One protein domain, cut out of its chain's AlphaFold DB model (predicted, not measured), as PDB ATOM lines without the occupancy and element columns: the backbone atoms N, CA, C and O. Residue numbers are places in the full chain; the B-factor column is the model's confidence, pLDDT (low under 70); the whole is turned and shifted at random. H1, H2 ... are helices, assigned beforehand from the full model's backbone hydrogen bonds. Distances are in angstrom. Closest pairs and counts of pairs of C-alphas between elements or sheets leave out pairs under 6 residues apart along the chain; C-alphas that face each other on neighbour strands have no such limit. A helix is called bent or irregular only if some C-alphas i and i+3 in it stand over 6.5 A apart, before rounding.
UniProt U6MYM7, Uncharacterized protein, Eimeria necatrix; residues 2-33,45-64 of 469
ATOM      1  N   THR A   2     365.716 257.514 173.622       83.69
ATOM      2  CA  THR A   2     367.158 257.331 173.766       83.69
ATOM      3  C   THR A   2     367.484 255.836 173.859       83.69
ATOM      4  O   THR A   2     366.602 254.981 174.012       83.69
ATOM      5  N   GLN A   3     368.769 255.496 173.757       86.19
ATOM      6  CA  GLN A   3     369.223 254.116 173.935       86.19
ATOM      7  C   GLN A   3     368.941 253.614 175.366       86.19
ATOM      8  O   GLN A   3     368.567 252.454 175.547       86.19
ATOM      9  N   GLU A   4     369.009 254.509 176.359       79.88
ATOM     10  CA  GLU A   4     368.653 254.237 177.756       79.88
ATOM     11  C   GLU A   4     367.165 253.910 177.934       79.88
ATOM     12  O   GLU A   4     366.849 252.948 178.632       79.88
ATOM     13  N   ASP A   5     366.245 254.620 177.264       79.44
ATOM     14  CA  ASP A   5     364.804 254.303 177.317       79.44
ATOM     15  C   ASP A   5     364.535 252.856 176.874       79.44
ATOM     16  O   ASP A   5     363.744 252.132 177.480       79.44
ATOM     17  N   THR A   6     365.245 252.410 175.834       78.94
ATOM     18  CA  THR A   6     365.128 251.047 175.289       78.94
ATOM     19  C   THR A   6     365.705 250.008 176.256       78.94
ATOM     20  O   THR A   6     365.154 248.915 176.412       78.94
ATOM     21  N   GLN A   7     366.799 250.345 176.944       82.00
ATOM     22  CA  GLN A   7     367.430 249.476 177.935       82.00
ATOM     23  C   GLN A   7     366.586 249.367 179.221       82.00
ATOM     24  O   GLN A   7     366.402 248.258 179.730       82.00
ATOM     25  N   ARG A   8     365.980 250.474 179.680       80.94
ATOM     26  CA  ARG A   8     364.989 250.496 180.772       80.94
ATOM     27  C   ARG A   8     363.742 249.683 180.425       80.94
ATOM     28  O   ARG A   8     363.319 248.858 181.233       80.94
ATOM     29  N   ALA A   9     363.195 249.843 179.217       76.12
ATOM     30  CA  ALA A   9     362.043 249.063 178.760       76.12
ATOM     31  C   ALA A   9     362.329 247.549 178.788       76.12
ATOM     32  O   ALA A   9     361.499 246.776 179.264       76.12
ATOM     33  N   ARG A  10     363.533 247.117 178.376       80.38
ATOM     34  CA  ARG A  10     363.956 245.711 178.514       80.38
ATOM     35  C   ARG A  10     364.101 245.254 179.967       80.38
ATOM     36  O   ARG A  10     363.679 244.140 180.266       80.38
ATOM     37  N   GLN A  11     364.658 246.072 180.865       78.25
ATOM     38  CA  GLN A  11     364.734 245.721 182.292       78.25
ATOM     39  C   GLN A  11     363.340 245.538 182.908       78.25
ATOM     40  O   GLN A  11     363.090 244.525 183.562       78.25
ATOM     41  N   GLN A  12     362.412 246.467 182.652       79.00
ATOM     42  CA  GLN A  12     361.027 246.350 183.117       79.00
ATOM     43  C   GLN A  12     360.331 245.109 182.534       79.00
ATOM     44  O   GLN A  12     359.642 244.390 183.257       79.00
ATOM     45  N   GLN A  13     360.553 244.805 181.251       80.31
ATOM     46  CA  GLN A  13     359.973 243.627 180.600       80.31
ATOM     47  C   GLN A  13     360.505 242.305 181.187       80.31
ATOM     48  O   GLN A  13     359.719 241.391 181.438       80.31
ATOM     49  N   GLN A  14     361.811 242.205 181.465       79.50
ATOM     50  CA  GLN A  14     362.391 241.028 182.129       79.50
ATOM     51  C   GLN A  14     361.834 240.833 183.545       79.50
ATOM     52  O   GLN A  14     361.527 239.705 183.938       79.50
ATOM     53  N   GLN A  15     361.628 241.915 184.300       78.44
ATOM     54  CA  GLN A  15     361.001 241.817 185.617       78.44
ATOM     55  C   GLN A  15     359.522 241.421 185.563       78.44
ATOM     56  O   GLN A  15     359.085 240.628 186.398       78.44
ATOM     57  N   GLN A  16     358.745 241.914 184.592       78.62
ATOM     58  CA  GLN A  16     357.363 241.454 184.415       78.62
ATOM     59  C   GLN A  16     357.298 239.949 184.125       78.62
ATOM     60  O   GLN A  16     356.440 239.265 184.688       78.62
ATOM     61  N   GLN A  17     358.225 239.404 183.328       76.75
ATOM     62  CA  GLN A  17     358.305 237.955 183.111       76.75
ATOM     63  C   GLN A  17     358.639 237.183 184.397       76.75
ATOM     64  O   GLN A  17     357.961 236.199 184.693       76.75
ATOM     65  N   GLN A  18     359.605 237.640 185.207       79.69
ATOM     66  CA  GLN A  18     359.869 237.013 186.513       79.69
ATOM     67  C   GLN A  18     358.654 237.076 187.450       79.69
ATOM     68  O   GLN A  18     358.358 236.094 188.134       79.69
ATOM     69  N   GLN A  19     357.906 238.187 187.460       77.12
ATOM     70  CA  GLN A  19     356.676 238.278 188.249       77.12
ATOM     71  C   GLN A  19     355.606 237.276 187.802       77.12
ATOM     72  O   GLN A  19     354.953 236.692 188.668       77.12
ATOM     73  N   GLN A  20     355.415 237.073 186.492       78.12
ATOM     74  CA  GLN A  20     354.452 236.087 185.990       78.12
ATOM     75  C   GLN A  20     354.873 234.651 186.320       78.12
ATOM     76  O   GLN A  20     354.029 233.868 186.748       78.12
ATOM     77  N   GLN A  21     356.161 234.307 186.193       78.56
ATOM     78  CA  GLN A  21     356.643 232.968 186.558       78.56
ATOM     79  C   GLN A  21     356.468 232.672 188.053       78.56
ATOM     80  O   GLN A  21     355.970 231.601 188.399       78.56
ATOM     81  N   GLN A  22     356.789 233.621 188.942       77.38
ATOM     82  CA  GLN A  22     356.511 233.441 190.372       77.38
ATOM     83  C   GLN A  22     355.014 233.303 190.654       77.38
ATOM     84  O   GLN A  22     354.628 232.469 191.467       77.38
ATOM     85  N   GLN A  23     354.160 234.092 189.995       78.81
ATOM     86  CA  GLN A  23     352.717 233.999 190.215       78.81
ATOM     87  C   GLN A  23     352.158 232.646 189.742       78.81
ATOM     88  O   GLN A  23     351.309 232.091 190.433       78.81
ATOM     89  N   GLN A  24     352.677 232.072 188.649       78.19
ATOM     90  CA  GLN A  24     352.330 230.709 188.224       78.19
ATOM     91  C   GLN A  24     352.819 229.634 189.201       78.19
ATOM     92  O   GLN A  24     352.035 228.750 189.530       78.19
ATOM     93  N   GLN A  25     354.057 229.708 189.713       79.56
ATOM     94  CA  GLN A  25     354.521 228.771 190.752       79.56
ATOM     95  C   GLN A  25     353.638 228.830 192.002       79.56
ATOM     96  O   GLN A  25     353.292 227.795 192.564       79.56
ATOM     97  N   LEU A  26     353.238 230.034 192.417       76.19
ATOM     98  CA  LEU A  26     352.382 230.226 193.582       76.19
ATOM     99  C   LEU A  26     350.962 229.683 193.333       76.19
ATOM    100  O   LEU A  26     350.389 229.048 194.214       76.19
ATOM    101  N   LEU A  27     350.426 229.848 192.117       76.88
ATOM    102  CA  LEU A  27     349.150 229.248 191.715       76.88
ATOM    103  C   LEU A  27     349.211 227.709 191.696       76.88
ATOM    104  O   LEU A  27     348.270 227.059 192.138       76.88
ATOM    105  N   LEU A  28     350.328 227.130 191.238       77.25
ATOM    106  CA  LEU A  28     350.588 225.684 191.258       77.25
ATOM    107  C   LEU A  28     350.604 225.134 192.691       77.25
ATOM    108  O   LEU A  28     349.855 224.210 193.001       77.25
ATOM    109  N   LEU A  29     351.371 225.770 193.583       70.56
ATOM    110  CA  LEU A  29     351.422 225.424 195.008       70.56
ATOM    111  C   LEU A  29     350.059 225.562 195.707       70.56
ATOM    112  O   LEU A  29     349.754 224.780 196.605       70.56
ATOM    113  N   GLN A  30     349.238 226.537 195.309       70.25
ATOM    114  CA  GLN A  30     347.875 226.687 195.823       70.25
ATOM    115  C   GLN A  30     346.920 225.613 195.265       70.25
ATOM    116  O   GLN A  30     346.012 225.185 195.974       70.25
ATOM    117  N   GLY A  31     347.137 225.147 194.030       62.94
ATOM    118  CA  GLY A  31     346.335 224.104 193.385       62.94
ATOM    119  C   GLY A  31     346.532 222.704 193.975       62.94
ATOM    120  O   GLY A  31     345.553 221.989 194.179       62.94
ATOM    121  N   GLU A  32     347.767 222.318 194.314       62.69
ATOM    122  CA  GLU A  32     348.046 221.006 194.934       62.69
ATOM    123  C   GLU A  32     347.529 220.889 196.382       62.69
ATOM    124  O   GLU A  32     347.354 219.785 196.898       62.69
ATOM    125  N   GLY A  33     347.215 222.011 197.036       56.75
ATOM    126  CA  GLY A  33     346.813 222.046 198.442       56.75
ATOM    127  C   GLY A  33     345.450 221.423 198.772       56.75
ATOM    128  O   GLY A  33     345.155 221.273 199.953       56.75
ATOM    129  N   GLN A  45     346.863 227.159 206.667       76.62
ATOM    130  CA  GLN A  45     347.172 228.393 207.397       76.62
ATOM    131  C   GLN A  45     348.658 228.780 207.280       76.62
ATOM    132  O   GLN A  45     348.968 229.952 207.068       76.62
ATOM    133  N   GLN A  46     349.583 227.815 207.350       79.56
ATOM    134  CA  GLN A  46     351.012 228.068 207.141       79.56
ATOM    135  C   GLN A  46     351.321 228.492 205.694       79.56
ATOM    136  O   GLN A  46     352.113 229.411 205.479       79.56
ATOM    137  N   GLN A  47     350.658 227.887 204.706       78.38
ATOM    138  CA  GLN A  47     350.782 228.258 203.296       78.38
ATOM    139  C   GLN A  47     350.208 229.659 203.022       78.38
ATOM    140  O   GLN A  47     350.820 230.443 202.299       78.38
ATOM    141  N   LEU A  48     349.092 230.024 203.661       80.69
ATOM    142  CA  LEU A  48     348.478 231.355 203.585       80.69
ATOM    143  C   LEU A  48     349.369 232.421 204.256       80.69
ATOM    144  O   LEU A  48     349.507 233.528 203.737       80.69
ATOM    145  N   LEU A  49     350.048 232.077 205.356       83.06
ATOM    146  CA  LEU A  49     351.012 232.957 206.026       83.06
ATOM    147  C   LEU A  49     352.277 233.177 205.177       83.06
ATOM    148  O   LEU A  49     352.732 234.317 205.054       83.06
ATOM    149  N   LEU A  50     352.801 232.131 204.526       83.00
ATOM    150  CA  LEU A  50     353.874 232.257 203.529       83.00
ATOM    151  C   LEU A  50     353.441 233.130 202.342       83.00
ATOM    152  O   LEU A  50     354.177 234.032 201.945       83.00
ATOM    153  N   LEU A  51     352.228 232.930 201.821       83.06
ATOM    154  CA  LEU A  51     351.661 233.719 200.723       83.06
ATOM    155  C   LEU A  51     351.541 235.204 201.103       83.06
ATOM    156  O   LEU A  51     351.942 236.075 200.328       83.06
ATOM    157  N   GLN A  52     351.071 235.504 202.320       82.31
ATOM    158  CA  GLN A  52     351.008 236.869 202.847       82.31
ATOM    159  C   GLN A  52     352.408 237.490 202.998       82.31
ATOM    160  O   GLN A  52     352.613 238.642 202.604       82.31
ATOM    161  N   GLN A  53     353.385 236.749 203.534       78.31
ATOM    162  CA  GLN A  53     354.756 237.243 203.678       78.31
ATOM    163  C   GLN A  53     355.385 237.544 202.307       78.31
ATOM    164  O   GLN A  53     355.952 238.623 202.119       78.31
ATOM    165  N   HIS A  54     355.205 236.650 201.331       83.06
ATOM    166  CA  HIS A  54     355.698 236.811 199.960       83.06
ATOM    167  C   HIS A  54     355.076 238.028 199.266       83.06
ATOM    168  O   HIS A  54     355.775 238.827 198.641       83.06
ATOM    169  N   GLN A  55     353.764 238.237 199.432       80.31
ATOM    170  CA  GLN A  55     353.071 239.419 198.913       80.31
ATOM    171  C   GLN A  55     353.627 240.718 199.526       80.31
ATOM    172  O   GLN A  55     353.833 241.701 198.809       80.31
ATOM    173  N   LYS A  56     353.932 240.713 200.830       72.31
ATOM    174  CA  LYS A  56     354.496 241.868 201.545       72.31
ATOM    175  C   LYS A  56     355.927 242.186 201.093       72.31
ATOM    176  O   LYS A  56     356.238 243.349 200.839       72.31
ATOM    177  N   GLN A  57     356.769 241.167 200.911       80.88
ATOM    178  CA  GLN A  57     358.125 241.324 200.372       80.88
ATOM    179  C   GLN A  57     358.097 241.879 198.938       80.88
ATOM    180  O   GLN A  57     358.831 242.814 198.618       80.88
ATOM    181  N   LYS A  58     357.184 241.378 198.095       79.50
ATOM    182  CA  LYS A  58     356.984 241.863 196.721       79.50
ATOM    183  C   LYS A  58     356.547 243.333 196.671       79.50
ATOM    184  O   LYS A  58     357.049 244.092 195.843       79.50
ATOM    185  N   GLN A  59     355.651 243.759 197.565       78.69
ATOM    186  CA  GLN A  59     355.240 245.165 197.669       78.69
ATOM    187  C   GLN A  59     356.410 246.068 198.097       78.69
ATOM    188  O   GLN A  59     356.591 247.145 197.533       78.69
ATOM    189  N   GLN A  60     357.244 245.613 199.037       75.81
ATOM    190  CA  GLN A  60     358.425 246.355 199.483       75.81
ATOM    191  C   GLN A  60     359.489 246.482 198.377       75.81
ATOM    192  O   GLN A  60     360.090 247.546 198.226       75.81
ATOM    193  N   GLN A  61     359.675 245.441 197.558       82.25
ATOM    194  CA  GLN A  61     360.586 245.465 196.408       82.25
ATOM    195  C   GLN A  61     360.109 246.425 195.302       82.25
ATOM    196  O   GLN A  61     360.917 247.172 194.751       82.25
ATOM    197  N   LEU A  62     358.800 246.459 195.016       82.44
ATOM    198  CA  LEU A  62     358.205 247.442 194.101       82.44
ATOM    199  C   LEU A  62     358.395 248.878 194.604       82.44
ATOM    200  O   LEU A  62     358.783 249.744 193.824       82.44
ATOM    201  N   LEU A  63     358.179 249.125 195.899       80.75
ATOM    202  CA  LEU A  63     358.334 250.456 196.488       80.75
ATOM    203  C   LEU A  63     359.794 250.930 196.436       80.75
ATOM    204  O   LEU A  63     360.048 252.068 196.050       80.75
ATOM    205  N   GLN A  64     360.761 250.057 196.742       81.00
ATOM    206  CA  GLN A  64     362.188 250.380 196.622       81.00
ATOM    207  C   GLN A  64     362.574 250.735 195.176       81.00
ATOM    208  O   GLN A  64     363.319 251.688 194.955       81.00
TER     209      GLN A  64
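This is residues 2 to 33 and 45 to 64 of the 469 residues of an uncharacterized protein of Eimeria necatrix (UniProt U6MYM7). Two helices lie side by side with their lines nearly parallel and make a long, thin rod: the long straight helix H1, and the shorter H2, which starts across the cut from the end of H1 and runs back alongside part of it, with a gap between the two over most of their length. They come nearest at Leu 26 and Leu 51, while residues 3 to 18 of H1 stick out with nothing beside them. The printed part has 52 residues, with two named helices in the order H1, H2, no named strand, and the class all helix. It is only just loose, close to extended, with a radius of gyration of the C-alphas of 14.6 A and spans of 48 by 22 by 5 A.

H1, residues 3 to 32, is the longest helix. H2, residues 45 to 64, runs opposite ways to it at a shallow tilt of 7 degrees. The two are close but not clearly touching, with 1 pair of C-alphas within 8 A. Their closest C-alphas are those of Leu 26 and Leu 51, 8.0 A apart, and their centres are 15.7 A apart. Residues 20 to 25 of H1 and residues 59 to 64 of H2 stand free, as do residues 2 to 18, of which 3 to 18 belong to H1. In both H1 and H2 every O i to N i+4 pair is within hydrogen-bond range.

H1 has 30 residues and measures 44.6 A from C-alpha 3 at (369.223, 254.116, 173.935) to C-alpha 32 at (348.046, 221.006, 194.934). H2 has 20 residues and measures 28.7 A from its first to its last C-alpha, ending with C-alpha 64 at (362.188, 250.380, 196.622). Neither helix is bent.

The C-alphas farthest apart are those of Thr 2 and Gln 45, 48.7 A. Residues 34 to 44 are cut out, and C-alphas 33 and 45 are 11.0 A apart across the cut. The mean pLDDT of the printed part is 78.1, and residues 31 to 33 are under 70.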